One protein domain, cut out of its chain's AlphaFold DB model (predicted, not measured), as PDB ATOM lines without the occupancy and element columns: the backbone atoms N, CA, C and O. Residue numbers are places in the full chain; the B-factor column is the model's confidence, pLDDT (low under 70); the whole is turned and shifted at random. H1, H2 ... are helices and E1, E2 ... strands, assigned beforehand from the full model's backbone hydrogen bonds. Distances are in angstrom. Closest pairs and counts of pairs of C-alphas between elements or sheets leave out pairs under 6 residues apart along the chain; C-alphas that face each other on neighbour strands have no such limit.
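This is residues 2 to 74 of the 130 residues of the protein "DNA_MISMATCH_REPAIR_2 domain-containing protein" of Aegilops tauschii subsp. strangulata (UniProt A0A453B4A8). A flat, two-layer slab has three helices side by side in one layer, in a gently bowed row with H2 in the middle and H1 and H3 to either side, and a small sheet of two parallel strands, E1 and E2, in the other. H2 lies behind one face of the sheet, nearer to E2 than to E1, and the helices run opposite to the strands. The printed part has 73 residues with three named helices and two named strands, in the order H1 E1 H2 E2 H3, and its class is mixed, helices and strands. It is compact, with a radius of gyration of the C-alphas of 11.7 A and spans of 30 by 28 by 15 A.

Find C-alpha 2 at (26.202, 45.990, -36.789); here H1 begins and runs over residues 2 to 14, 18.5 A from first to last C-alpha. A tight link of 5 residues leads to E1, residues 20 to 24, 13.4 A long. After a short link of 7 residues, look for C-alpha 32 at (11.993, 47.453, -44.100), where H2, the longest helix, begins; it spans residues 32 to 48 and 24.3 A. A tight link of 3 residues brings you to E2, residues 52 to 56, also 13.4 A long. Another tight link of 3 residues leads to H3, residues 60 to 68, 15.0 A long, which ends at C-alpha 68 at (-2.421, 44.644, -28.437).

Begin with E1 and E2, parallel neighbours whose directions differ by 8 degrees. C-alphas 22 and 54 face each other at 4.8 A; N 21 and O 52 are within hydrogen-bond range at 2.8 A, and so are N 54 and O 21 at 2.9 A. E1, H2 and E2 form a strand-helix-strand unit, two parallel neighbour strands with a helix between them along the chain, and its crossover is right-handed. The closest C-alphas of H2 and E2 are those of Leu 46 and Thr 53, 7.4 A apart. Residues 36 to 40 of H2 touch H3, closest at the C-alphas of Trp 40 and Leu 62, 6.3 A apart; the two run the same way at a shallow tilt of 32 degrees. H1, with residue 12 alone, only just touches H2, with 3 pairs of C-alphas within 8 A, the closest those of Met 12 and Leu 46 at 7.6 A; they run the same way at a shallow tilt of 14 degrees. H1 and H3 are apart. In H1 and H2 every O i to N i+4 pair is within hydrogen-bond range; in H3 0 of 5 are, but 6 of 6 O i to N i+3 pairs are.

The two C-alphas farthest apart, those of Arg 18 and Ser 31, are 32.5 A apart. The printed part has no cut, and no link between named elements is long. The mean pLDDT of the printed part is 95.7, and no printed residue is under 70.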
ATOM      1  N   MET A   2      25.572  46.770 -37.885       95.19
ATOM      2  CA  MET A   2      26.202  45.990 -36.789       95.19
ATOM      3  C   MET A   2      26.424  46.795 -35.488       95.19
ATOM      4  O   MET A   2      26.151  46.284 -34.409       95.19
ATOM      5  N   THR A   3      26.891  48.048 -35.572       95.75
ATOM      6  CA  THR A   3      27.057  48.921 -34.391       95.75
ATOM      7  C   THR A   3      25.727  49.193 -33.681       95.75
ATOM      8  O   THR A   3      25.627  48.945 -32.487       95.75
ATOM      9  N   GLU A   4      24.693  49.582 -34.431       96.50
ATOM     10  CA  GLU A   4      23.322  49.792 -33.933       96.50
ATOM     11  C   GLU A   4      22.775  48.536 -33.226       96.50
ATOM     12  O   GLU A   4      22.202  48.626 -32.141       96.50
ATOM     13  N   MET A   5      23.013  47.341 -33.779       97.38
ATOM     14  CA  MET A   5      22.601  46.080 -33.148       97.38
ATOM     15  C   MET A   5      23.392  45.765 -31.875       97.38
ATOM     16  O   MET A   5      22.823  45.236 -30.926       97.38
ATOM     17  N   LYS A   6      24.684  46.112 -31.809       97.94
ATOM     18  CA  LYS A   6      25.487  45.958 -30.584       97.94
ATOM     19  C   LYS A   6      25.020  46.899 -29.476       97.94
ATOM     20  O   LYS A   6      24.912  46.469 -28.332       97.94
ATOM     21  N   GLU A   7      24.722  48.150 -29.813       97.19
ATOM     22  CA  GLU A   7      24.166  49.137 -28.879       97.19
ATOM     23  C   GLU A   7      22.792  48.690 -28.368       97.19
ATOM     24  O   GLU A   7      22.550  48.670 -27.163       97.19
ATOM     25  N   THR A   8      21.929  48.229 -29.276       97.56
ATOM     26  CA  THR A   8      20.612  47.682 -28.930       97.56
ATOM     27  C   THR A   8      20.749  46.458 -28.029       97.56
ATOM     28  O   THR A   8      20.113  46.399 -26.982       97.56
ATOM     29  N   ALA A   9      21.626  45.507 -28.366       98.06
ATOM     30  CA  ALA A   9      21.876  44.324 -27.545       98.06
ATOM     31  C   ALA A   9      22.367  44.694 -26.137       98.06
ATOM     32  O   ALA A   9      21.886  44.130 -25.157       98.06
ATOM     33  N   PHE A  10      23.270  45.673 -26.028       97.88
ATOM     34  CA  PHE A  10      23.732  46.177 -24.738       97.88
ATOM     35  C   PHE A  10      22.574  46.740 -23.904       97.88
ATOM     36  O   PHE A  10      22.448  46.391 -22.730       97.88
ATOM     37  N   ILE A  11      21.693  47.549 -24.503       96.94
ATOM     38  CA  ILE A  11      20.496  48.065 -23.825       96.94
ATOM     39  C   ILE A  11      19.601  46.905 -23.372       96.94
ATOM     40  O   ILE A  11      19.275  46.829 -22.191       96.94
ATOM     41  N   MET A  12      19.255  45.973 -24.268       96.75
ATOM     42  CA  MET A  12      18.329  44.867 -23.972       96.75
ATOM     43  C   MET A  12      18.833  43.927 -22.870       96.75
ATOM     44  O   MET A  12      18.024  43.363 -22.136       96.75
ATOM     45  N   GLN A  13      20.153  43.776 -22.733       97.06
ATOM     46  CA  GLN A  13      20.783  42.950 -21.699       97.06
ATOM     47  C   GLN A  13      20.869  43.636 -20.327       97.06
ATOM     48  O   GLN A  13      21.013  42.943 -19.322       97.06
ATOM     49  N   ASN A  14      20.798  44.971 -20.266       96.38
ATOM     50  CA  ASN A  14      21.047  45.744 -19.038       96.38
ATOM     51  C   ASN A  14      19.845  46.580 -18.566       96.38
ATOM     52  O   ASN A  14      19.887  47.184 -17.493       96.38
ATOM     53  N   VAL A  15      18.775  46.649 -19.357       96.81
ATOM     54  CA  VAL A  15      17.555  47.379 -19.012       96.81
ATOM     55  C   VAL A  15      16.824  46.713 -17.837       96.81
ATOM     56  O   VAL A  15      16.773  45.493 -17.703       96.81
ATOM     57  N   SER A  16      16.230  47.533 -16.973       94.88
ATOM     58  CA  SER A  16      15.374  47.092 -15.868       94.88
ATOM     59  C   SER A  16      14.098  47.931 -15.811       94.88
ATOM     60  O   SER A  16      13.979  48.950 -16.491       94.88
ATOM     61  N   SER A  17      13.168  47.576 -14.924       95.44
ATOM     62  CA  SER A  17      11.953  48.365 -14.666       95.44
ATOM     63  C   SER A  17      12.222  49.787 -14.144       95.44
ATOM     64  O   SER A  17      11.316  50.615 -14.111       95.44
ATOM     65  N   ARG A  18      13.460  50.093 -13.732       95.50
ATOM     66  CA  ARG A  18      13.884  51.424 -13.263       95.50
ATOM     67  C   ARG A  18      14.561  52.268 -14.345       95.50
ATOM     68  O   ARG A  18      14.965  53.393 -14.062       95.50
ATOM     69  N   SER A  19      14.731  51.726 -15.546       95.81
ATOM     70  CA  SER A  19      15.396  52.404 -16.656       95.81
ATOM     71  C   SER A  19      14.425  53.314 -17.416       95.81
ATOM     72  O   SER A  19      13.243  52.996 -17.560       95.81
ATOM     73  N   LEU A  20      14.952  54.424 -17.937       97.38
ATOM     74  CA  LEU A  20      14.339  55.191 -19.019       97.38
ATOM     75  C   LEU A  20      15.078  54.844 -20.312       97.38
ATOM     76  O   LEU A  20      16.287  55.057 -20.401       97.38
ATOM     77  N   VAL A  21      14.361  54.312 -21.294       97.88
ATOM     78  CA  VAL A  21      14.903  53.935 -22.601       97.88
ATOM     79  C   VAL A  21      14.403  54.921 -23.648       97.88
ATOM     80  O   VAL A  21      13.207  55.185 -23.743       97.88
ATOM     81  N   VAL A  22      15.324  55.466 -24.438       98.12
ATOM     82  CA  VAL A  22      15.008  56.333 -25.576       98.12
ATOM     83  C   VAL A  22      15.613  55.696 -26.815       98.12
ATOM     84  O   VAL A  22      16.819  55.465 -26.864       98.12
ATOM     85  N   VAL A  23      14.766  55.383 -27.789       97.25
ATOM     86  CA  VAL A  23      15.156  54.780 -29.064       97.25
ATOM     87  C   VAL A  23      14.780  55.737 -30.183       97.25
ATOM     88  O   VAL A  23      13.662  56.251 -30.199       97.25
ATOM     89  N   ASP A  24      15.709  55.964 -31.107       97.12
ATOM     90  CA  ASP A  24      15.525  56.862 -32.244       97.12
ATOM     91  C   ASP A  24      15.819  56.131 -33.560       97.12
ATOM     92  O   ASP A  24      16.972  55.852 -33.900       97.12
ATOM     93  N   GLU A  25      14.751  55.795 -34.286       95.44
ATOM     94  CA  GLU A  25      14.789  55.223 -35.634       95.44
ATOM     95  C   GLU A  25      15.598  53.919 -35.753       95.44
ATOM     96  O   GLU A  25      16.423  53.764 -36.664       95.44
ATOM     97  N   LEU A  26      15.350  52.980 -34.830       96.69
ATOM     98  CA  LEU A  26      15.947  51.641 -34.828       96.69
ATOM     99  C   LEU A  26      15.511  50.830 -36.055       96.69
ATOM    100  O   LEU A  26      14.325  50.730 -36.361       96.69
ATOM    101  N   GLY A  27      16.475  50.191 -36.717       94.25
ATOM    102  CA  GLY A  27      16.216  49.263 -37.818       94.25
ATOM    103  C   GLY A  27      16.134  49.930 -39.192       94.25
ATOM    104  O   GLY A  27      15.796  49.267 -40.168       94.25
ATOM    105  N   ARG A  28      16.486  51.218 -39.309       93.06
ATOM    106  CA  ARG A  28      16.439  51.962 -40.585       93.06
ATOM    107  C   ARG A  28      17.485  51.537 -41.626       93.06
ATOM    108  O   ARG A  28      17.372  51.904 -42.789       93.06
ATOM    109  N   ALA A  29      18.544  50.842 -41.210       91.62
ATOM    110  CA  ALA A  29      19.699  50.518 -42.057       91.62
ATOM    111  C   ALA A  29      19.673  49.084 -42.626       91.62
ATOM    112  O   ALA A  29      20.720  48.563 -43.017       91.62
ATOM    113  N   THR A  30      18.504  48.441 -42.639       92.94
ATOM    114  CA  THR A  30      18.269  47.099 -43.190       92.94
ATOM    115  C   THR A  30      16.979  47.086 -44.025       92.94
ATOM    116  O   THR A  30      16.386  48.140 -44.257       92.94
ATOM    117  N   SER A  31      16.556  45.919 -44.516       94.31
ATOM    118  CA  SER A  31      15.269  45.767 -45.199       94.31
ATOM    119  C   SER A  31      14.123  46.260 -44.304       94.31
ATOM    120  O   SER A  31      14.151  46.068 -43.087       94.31
ATOM    121  N   SER A  32      13.101  46.893 -44.887       90.75
ATOM    122  CA  SER A  32      11.993  47.453 -44.100       90.75
ATOM    123  C   SER A  32      11.272  46.391 -43.265       90.75
ATOM    124  O   SER A  32      10.854  46.676 -42.145       90.75
ATOM    125  N   SER A  33      11.158  45.162 -43.783       94.50
ATOM    126  CA  SER A  33      10.546  44.035 -43.075       94.50
ATOM    127  C   SER A  33      11.385  43.567 -41.890       94.50
ATOM    128  O   SER A  33      10.845  43.405 -40.797       94.50
ATOM    129  N   ASP A  34      12.698  43.394 -42.072       96.38
ATOM    130  CA  ASP A  34      13.576  42.940 -40.987       96.38
ATOM    131  C   ASP A  34      13.729  44.033 -39.927       96.38
ATOM    132  O   ASP A  34      13.699  43.751 -38.732       96.38
ATOM    133  N   GLY A  35      13.847  45.291 -40.361       96.69
ATOM    134  CA  GLY A  35      13.910  46.455 -39.482       96.69
ATOM    135  C   GLY A  35      12.672  46.561 -38.597       96.69
ATOM    136  O   GLY A  35      12.808  46.677 -37.379       96.69
ATOM    137  N   LEU A  36      11.477  46.438 -39.190       97.25
ATOM    138  CA  LEU A  36      10.212  46.426 -38.455       97.25
ATOM    139  C   LEU A  36      10.141  45.259 -37.470       97.25
ATOM    140  O   LEU A  36       9.813  45.478 -36.307       97.25
ATOM    141  N   ALA A  37      10.473  44.039 -37.901       97.62
ATOM    142  CA  ALA A  37      10.420  42.857 -37.042       97.62
ATOM    143  C   ALA A  37      11.365  42.971 -35.831       97.62
ATOM    144  O   ALA A  37      10.978  42.663 -34.702       97.62
ATOM    145  N   ILE A  38      12.590  43.460 -36.045       97.69
ATOM    146  CA  ILE A  38      13.568  43.679 -34.971       97.69
ATOM    147  C   ILE A  38      13.079  44.765 -34.011       97.69
ATOM    148  O   ILE A  38      13.090  44.556 -32.795       97.69
ATOM    149  N   ALA A  39      12.640  45.913 -34.535       97.81
ATOM    150  CA  ALA A  39      12.147  47.018 -33.720       97.81
ATOM    151  C   ALA A  39      10.924  46.603 -32.889       97.81
ATOM    152  O   ALA A  39      10.854  46.904 -31.698       97.81
ATOM    153  N   TRP A  40      10.009  45.840 -33.489       97.88
ATOM    154  CA  TRP A  40       8.832  45.294 -32.820       97.88
ATOM    155  C   TRP A  40       9.210  44.380 -31.661       97.88
ATOM    156  O   TRP A  40       8.764  44.592 -30.535       97.88
ATOM    157  N   SER A  41      10.079  43.399 -31.914       97.75
ATOM    158  CA  SER A  41      10.530  42.463 -30.882       97.75
ATOM    159  C   SER A  41      11.248  43.183 -29.733       97.75
ATOM    160  O   SER A  41      11.044  42.854 -28.564       97.75
ATOM    161  N   CYS A  42      12.020  44.236 -30.034       97.50
ATOM    162  CA  CYS A  42      12.622  45.089 -29.011       97.50
ATOM    163  C   CYS A  42      11.564  45.817 -28.167       97.50
ATOM    164  O   CYS A  42      11.683  45.849 -26.942       97.50
ATOM    165  N   CYS A  43      10.519  46.374 -28.787       97.12
ATOM    166  CA  CYS A  43       9.407  46.992 -28.064       97.12
ATOM    167  C   CYS A  43       8.718  46.002 -27.117       97.12
ATOM    168  O   CYS A  43       8.503  46.334 -25.953       97.12
ATOM    169  N   GLU A  44       8.408  44.787 -27.574       96.81
ATOM    170  CA  GLU A  44       7.783  43.751 -26.739       96.81
ATOM    171  C   GLU A  44       8.668  43.340 -25.557       96.81
ATOM    172  O   GLU A  44       8.185  43.232 -24.425       96.81
ATOM    173  N   HIS A  45       9.977  43.186 -25.781       96.50
ATOM    174  CA  HIS A  45      10.932  42.915 -24.704       96.50
ATOM    175  C   HIS A  45      10.922  44.031 -23.655       96.50
ATOM    176  O   HIS A  45      10.764  43.759 -22.464       96.50
ATOM    177  N   LEU A  46      11.004  45.296 -24.080       96.19
ATOM    178  CA  LEU A  46      10.947  46.455 -23.182       96.19
ATOM    179  C   LEU A  46       9.612  46.547 -22.423       96.19
ATOM    180  O   LEU A  46       9.600  46.860 -21.228       96.19
ATOM    181  N   LEU A  47       8.496  46.233 -23.086       95.12
ATOM    182  CA  LEU A  47       7.167  46.190 -22.474       95.12
ATOM    183  C   LEU A  47       7.081  45.134 -21.369       95.12
ATOM    184  O   LEU A  47       6.520  45.415 -20.307       95.12
ATOM    185  N   SER A  48       7.673  43.954 -21.580       94.31
ATOM    186  CA  SER A  48       7.678  42.864 -20.592       94.31
ATOM    187  C   SER A  48       8.360  43.259 -19.274       94.31
ATOM    188  O   SER A  48       7.934  42.842 -18.194       94.31
ATOM    189  N   LEU A  49       9.362  44.138 -19.351       93.75
ATOM    190  CA  LEU A  49      10.113  44.653 -18.207       93.75
ATOM    191  C   LEU A  49       9.421  45.827 -17.506       93.75
ATOM    192  O   LEU A  49       9.835  46.215 -16.411       93.75
ATOM    193  N   LYS A  50       8.371  46.391 -18.119       88.81
ATOM    194  CA  LYS A  50       7.627  47.565 -17.632       88.81
ATOM    195  C   LYS A  50       8.519  48.791 -17.376       88.81
ATOM    196  O   LYS A  50       8.244  49.572 -16.468       88.81
ATOM    197  N   GLY A  51       9.595  48.944 -18.153       86.94
ATOM    198  CA  GLY A  51      10.435  50.145 -18.139       86.94
ATOM    199  C   GLY A  51       9.766  51.311 -18.874       86.94
ATOM    200  O   GLY A  51       8.916  51.102 -19.742       86.94
ATOM    201  N   TYR A  52      10.149  52.545 -18.542       95.19
ATOM    202  CA  TYR A  52       9.684  53.716 -19.287       95.19
ATOM    203  C   TYR A  52      10.427  53.791 -20.618       95.19
ATOM    204  O   TYR A  52      11.653  53.879 -20.630       95.19
ATOM    205  N   THR A  53       9.689  53.797 -21.725       97.25
ATOM    206  CA  THR A  53      10.273  53.785 -23.070       97.25
ATOM    207  C   THR A  53       9.663  54.883 -23.929       97.25
ATOM    208  O   THR A  53       8.443  55.002 -24.023       97.25
ATOM    209  N   VAL A  54      10.521  55.653 -24.594       97.81
ATOM    210  CA  VAL A  54      10.165  56.522 -25.717       97.81
ATOM    211  C   VAL A  54      10.804  55.932 -26.965       97.81
ATOM    212  O   VAL A  54      12.019  55.760 -27.015       97.81
ATOM    213  N   PHE A  55       9.986  55.615 -27.963       97.62
ATOM    214  CA  PHE A  55      10.441  54.999 -29.206       97.62
ATOM    215  C   PHE A  55      10.003  55.872 -30.384       97.62
ATOM    216  O   PHE A  55       8.830  55.882 -30.752       97.62
ATOM    217  N   ALA A  56      10.937  56.635 -30.948       97.31
ATOM    218  CA  ALA A  56      10.717  57.417 -32.158       97.31
ATOM    219  C   ALA A  56      10.970  56.541 -33.390       97.31
ATOM    220  O   ALA A  56      11.971  55.824 -33.458       97.31
ATOM    221  N   THR A  57      10.038  56.555 -34.342       95.56
ATOM    222  CA  THR A  57      10.115  55.705 -35.531       95.56
ATOM    223  C   THR A  57       9.324  56.272 -36.710       95.56
ATOM    224  O   THR A  57       8.246  56.843 -36.529       95.56
ATOM    225  N   HIS A  58       9.820  56.029 -37.920       92.75
ATOM    226  CA  HIS A  58       9.098  56.194 -39.182       92.75
ATOM    227  C   HIS A  58       8.289  54.947 -39.588       92.75
ATOM    228  O   HIS A  58       7.570  54.976 -40.587       92.75
ATOM    229  N   MET A  59       8.406  53.838 -38.852       92.31
ATOM    230  CA  MET A  59       7.761  52.570 -39.190       92.31
ATOM    231  C   MET A  59       6.306  52.552 -38.718       92.31
ATOM    232  O   MET A  59       6.016  52.230 -37.566       92.31
ATOM    233  N   GLU A  60       5.370  52.840 -39.625       90.38
ATOM    234  CA  GLU A  60       3.934  52.869 -39.303       90.38
ATOM    235  C   GLU A  60       3.421  51.561 -38.681       90.38
ATOM    236  O   GLU A  60       2.533  51.600 -37.830       90.38
ATOM    237  N   GLY A  61       4.003  50.417 -39.061       93.06
ATOM    238  CA  GLY A  61       3.627  49.102 -38.539       93.06
ATOM    239  C   GLY A  61       3.702  49.013 -37.014       93.06
ATOM    240  O   GLY A  61       2.817  48.430 -36.405       93.06
ATOM    241  N   LEU A  62       4.665  49.683 -36.366       95.44
ATOM    242  CA  LEU A  62       4.799  49.659 -34.901       95.44
ATOM    243  C   LEU A  62       3.591  50.248 -34.165       95.44
ATOM    244  O   LEU A  62       3.393  49.955 -32.987       95.44
ATOM    245  N   SER A  63       2.764  51.054 -34.836       95.06
ATOM    246  CA  SER A  63       1.547  51.593 -34.227       95.06
ATOM    247  C   SER A  63       0.535  50.515 -33.835       95.06
ATOM    248  O   SER A  63      -0.252  50.735 -32.911       95.06
ATOM    249  N   GLU A  64       0.592  49.331 -34.455       95.94
ATOM    250  CA  GLU A  64      -0.281  48.213 -34.103       95.94
ATOM    251  C   GLU A  64      -0.039  47.694 -32.683       95.94
ATOM    252  O   GLU A  64      -0.978  47.190 -32.069       95.94
ATOM    253  N   LEU A  65       1.147  47.911 -32.096       96.44
ATOM    254  CA  LEU A  65       1.428  47.574 -30.694       96.44
ATOM    255  C   LEU A  65       0.401  48.189 -29.730       96.44
ATOM    256  O   LEU A  65       0.021  47.542 -28.757       96.44
ATOM    257  N   ALA A  66      -0.118  49.389 -30.016       96.12
ATOM    258  CA  ALA A  66      -1.157  50.019 -29.191       96.12
ATOM    259  C   ALA A  66      -2.517  49.307 -29.238       96.12
ATOM    260  O   ALA A  66      -3.354  49.537 -28.368       96.12
ATOM    261  N   THR A  67      -2.751  48.445 -30.228       95.31
ATOM    262  CA  THR A  67      -3.975  47.634 -30.307       95.31
ATOM    263  C   THR A  67      -3.885  46.367 -29.456       95.31
ATOM    264  O   THR A  67      -4.908  45.866 -28.996       95.31
ATOM    265  N   MET A  68      -2.668  45.870 -29.206       96.50
ATOM    266  CA  MET A  68      -2.421  44.644 -28.437       96.50
ATOM    267  C   MET A  68      -2.064  44.919 -26.977       96.50
ATOM    268  O   MET A  68      -2.379  44.114 -26.101       96.50
ATOM    269  N   TYR A  69      -1.417  46.052 -26.701       96.25
ATOM    270  CA  TYR A  69      -0.873  46.372 -25.387       96.25
ATOM    271  C   TYR A  69      -1.495  47.665 -24.838       96.25
ATOM    272  O   TYR A  69      -1.215  48.748 -25.353       96.25
ATOM    273  N   PRO A  70      -2.293  47.605 -23.752       93.94
ATOM    274  CA  PRO A  70      -3.007  48.773 -23.223       93.94
ATOM    275  C   PRO A  70      -2.084  49.847 -22.627       93.94
ATOM    276  O   PRO A  70      -2.502  50.981 -22.410       93.94
ATOM    277  N   ASN A  71      -0.832  49.497 -22.331       93.62
ATOM    278  CA  ASN A  71       0.195  50.405 -21.828       93.62
ATOM    279  C   ASN A  71       1.053  51.035 -22.939       93.62
ATOM    280  O   ASN A  71       1.995  51.762 -22.628       93.62
ATOM    281  N   VAL A  72       0.744  50.778 -24.213       97.06
ATOM    282  CA  VAL A  72       1.386  51.434 -25.355       97.06
ATOM    283  C   VAL A  72       0.519  52.597 -25.815       97.06
ATOM    284  O   VAL A  72      -0.681  52.457 -26.040       97.06
ATOM    285  N   LYS A  73       1.145  53.762 -25.991       96.69
ATOM    286  CA  LYS A  73       0.489  54.957 -26.516       96.69
ATOM    287  C   LYS A  73       1.223  55.444 -27.754       96.69
ATOM    288  O   LYS A  73       2.413  55.735 -27.691       96.69
ATOM    289  N   VAL A  74       0.499  55.567 -28.862       97.19
ATOM    290  CA  VAL A  74       1.035  56.157 -30.092       97.19
ATOM    291  C   VAL A  74       0.818  57.660 -30.060       97.19
ATOM    292  O   VAL A  74      -0.296  58.129 -29.811       97.19
TER     293      VAL A  74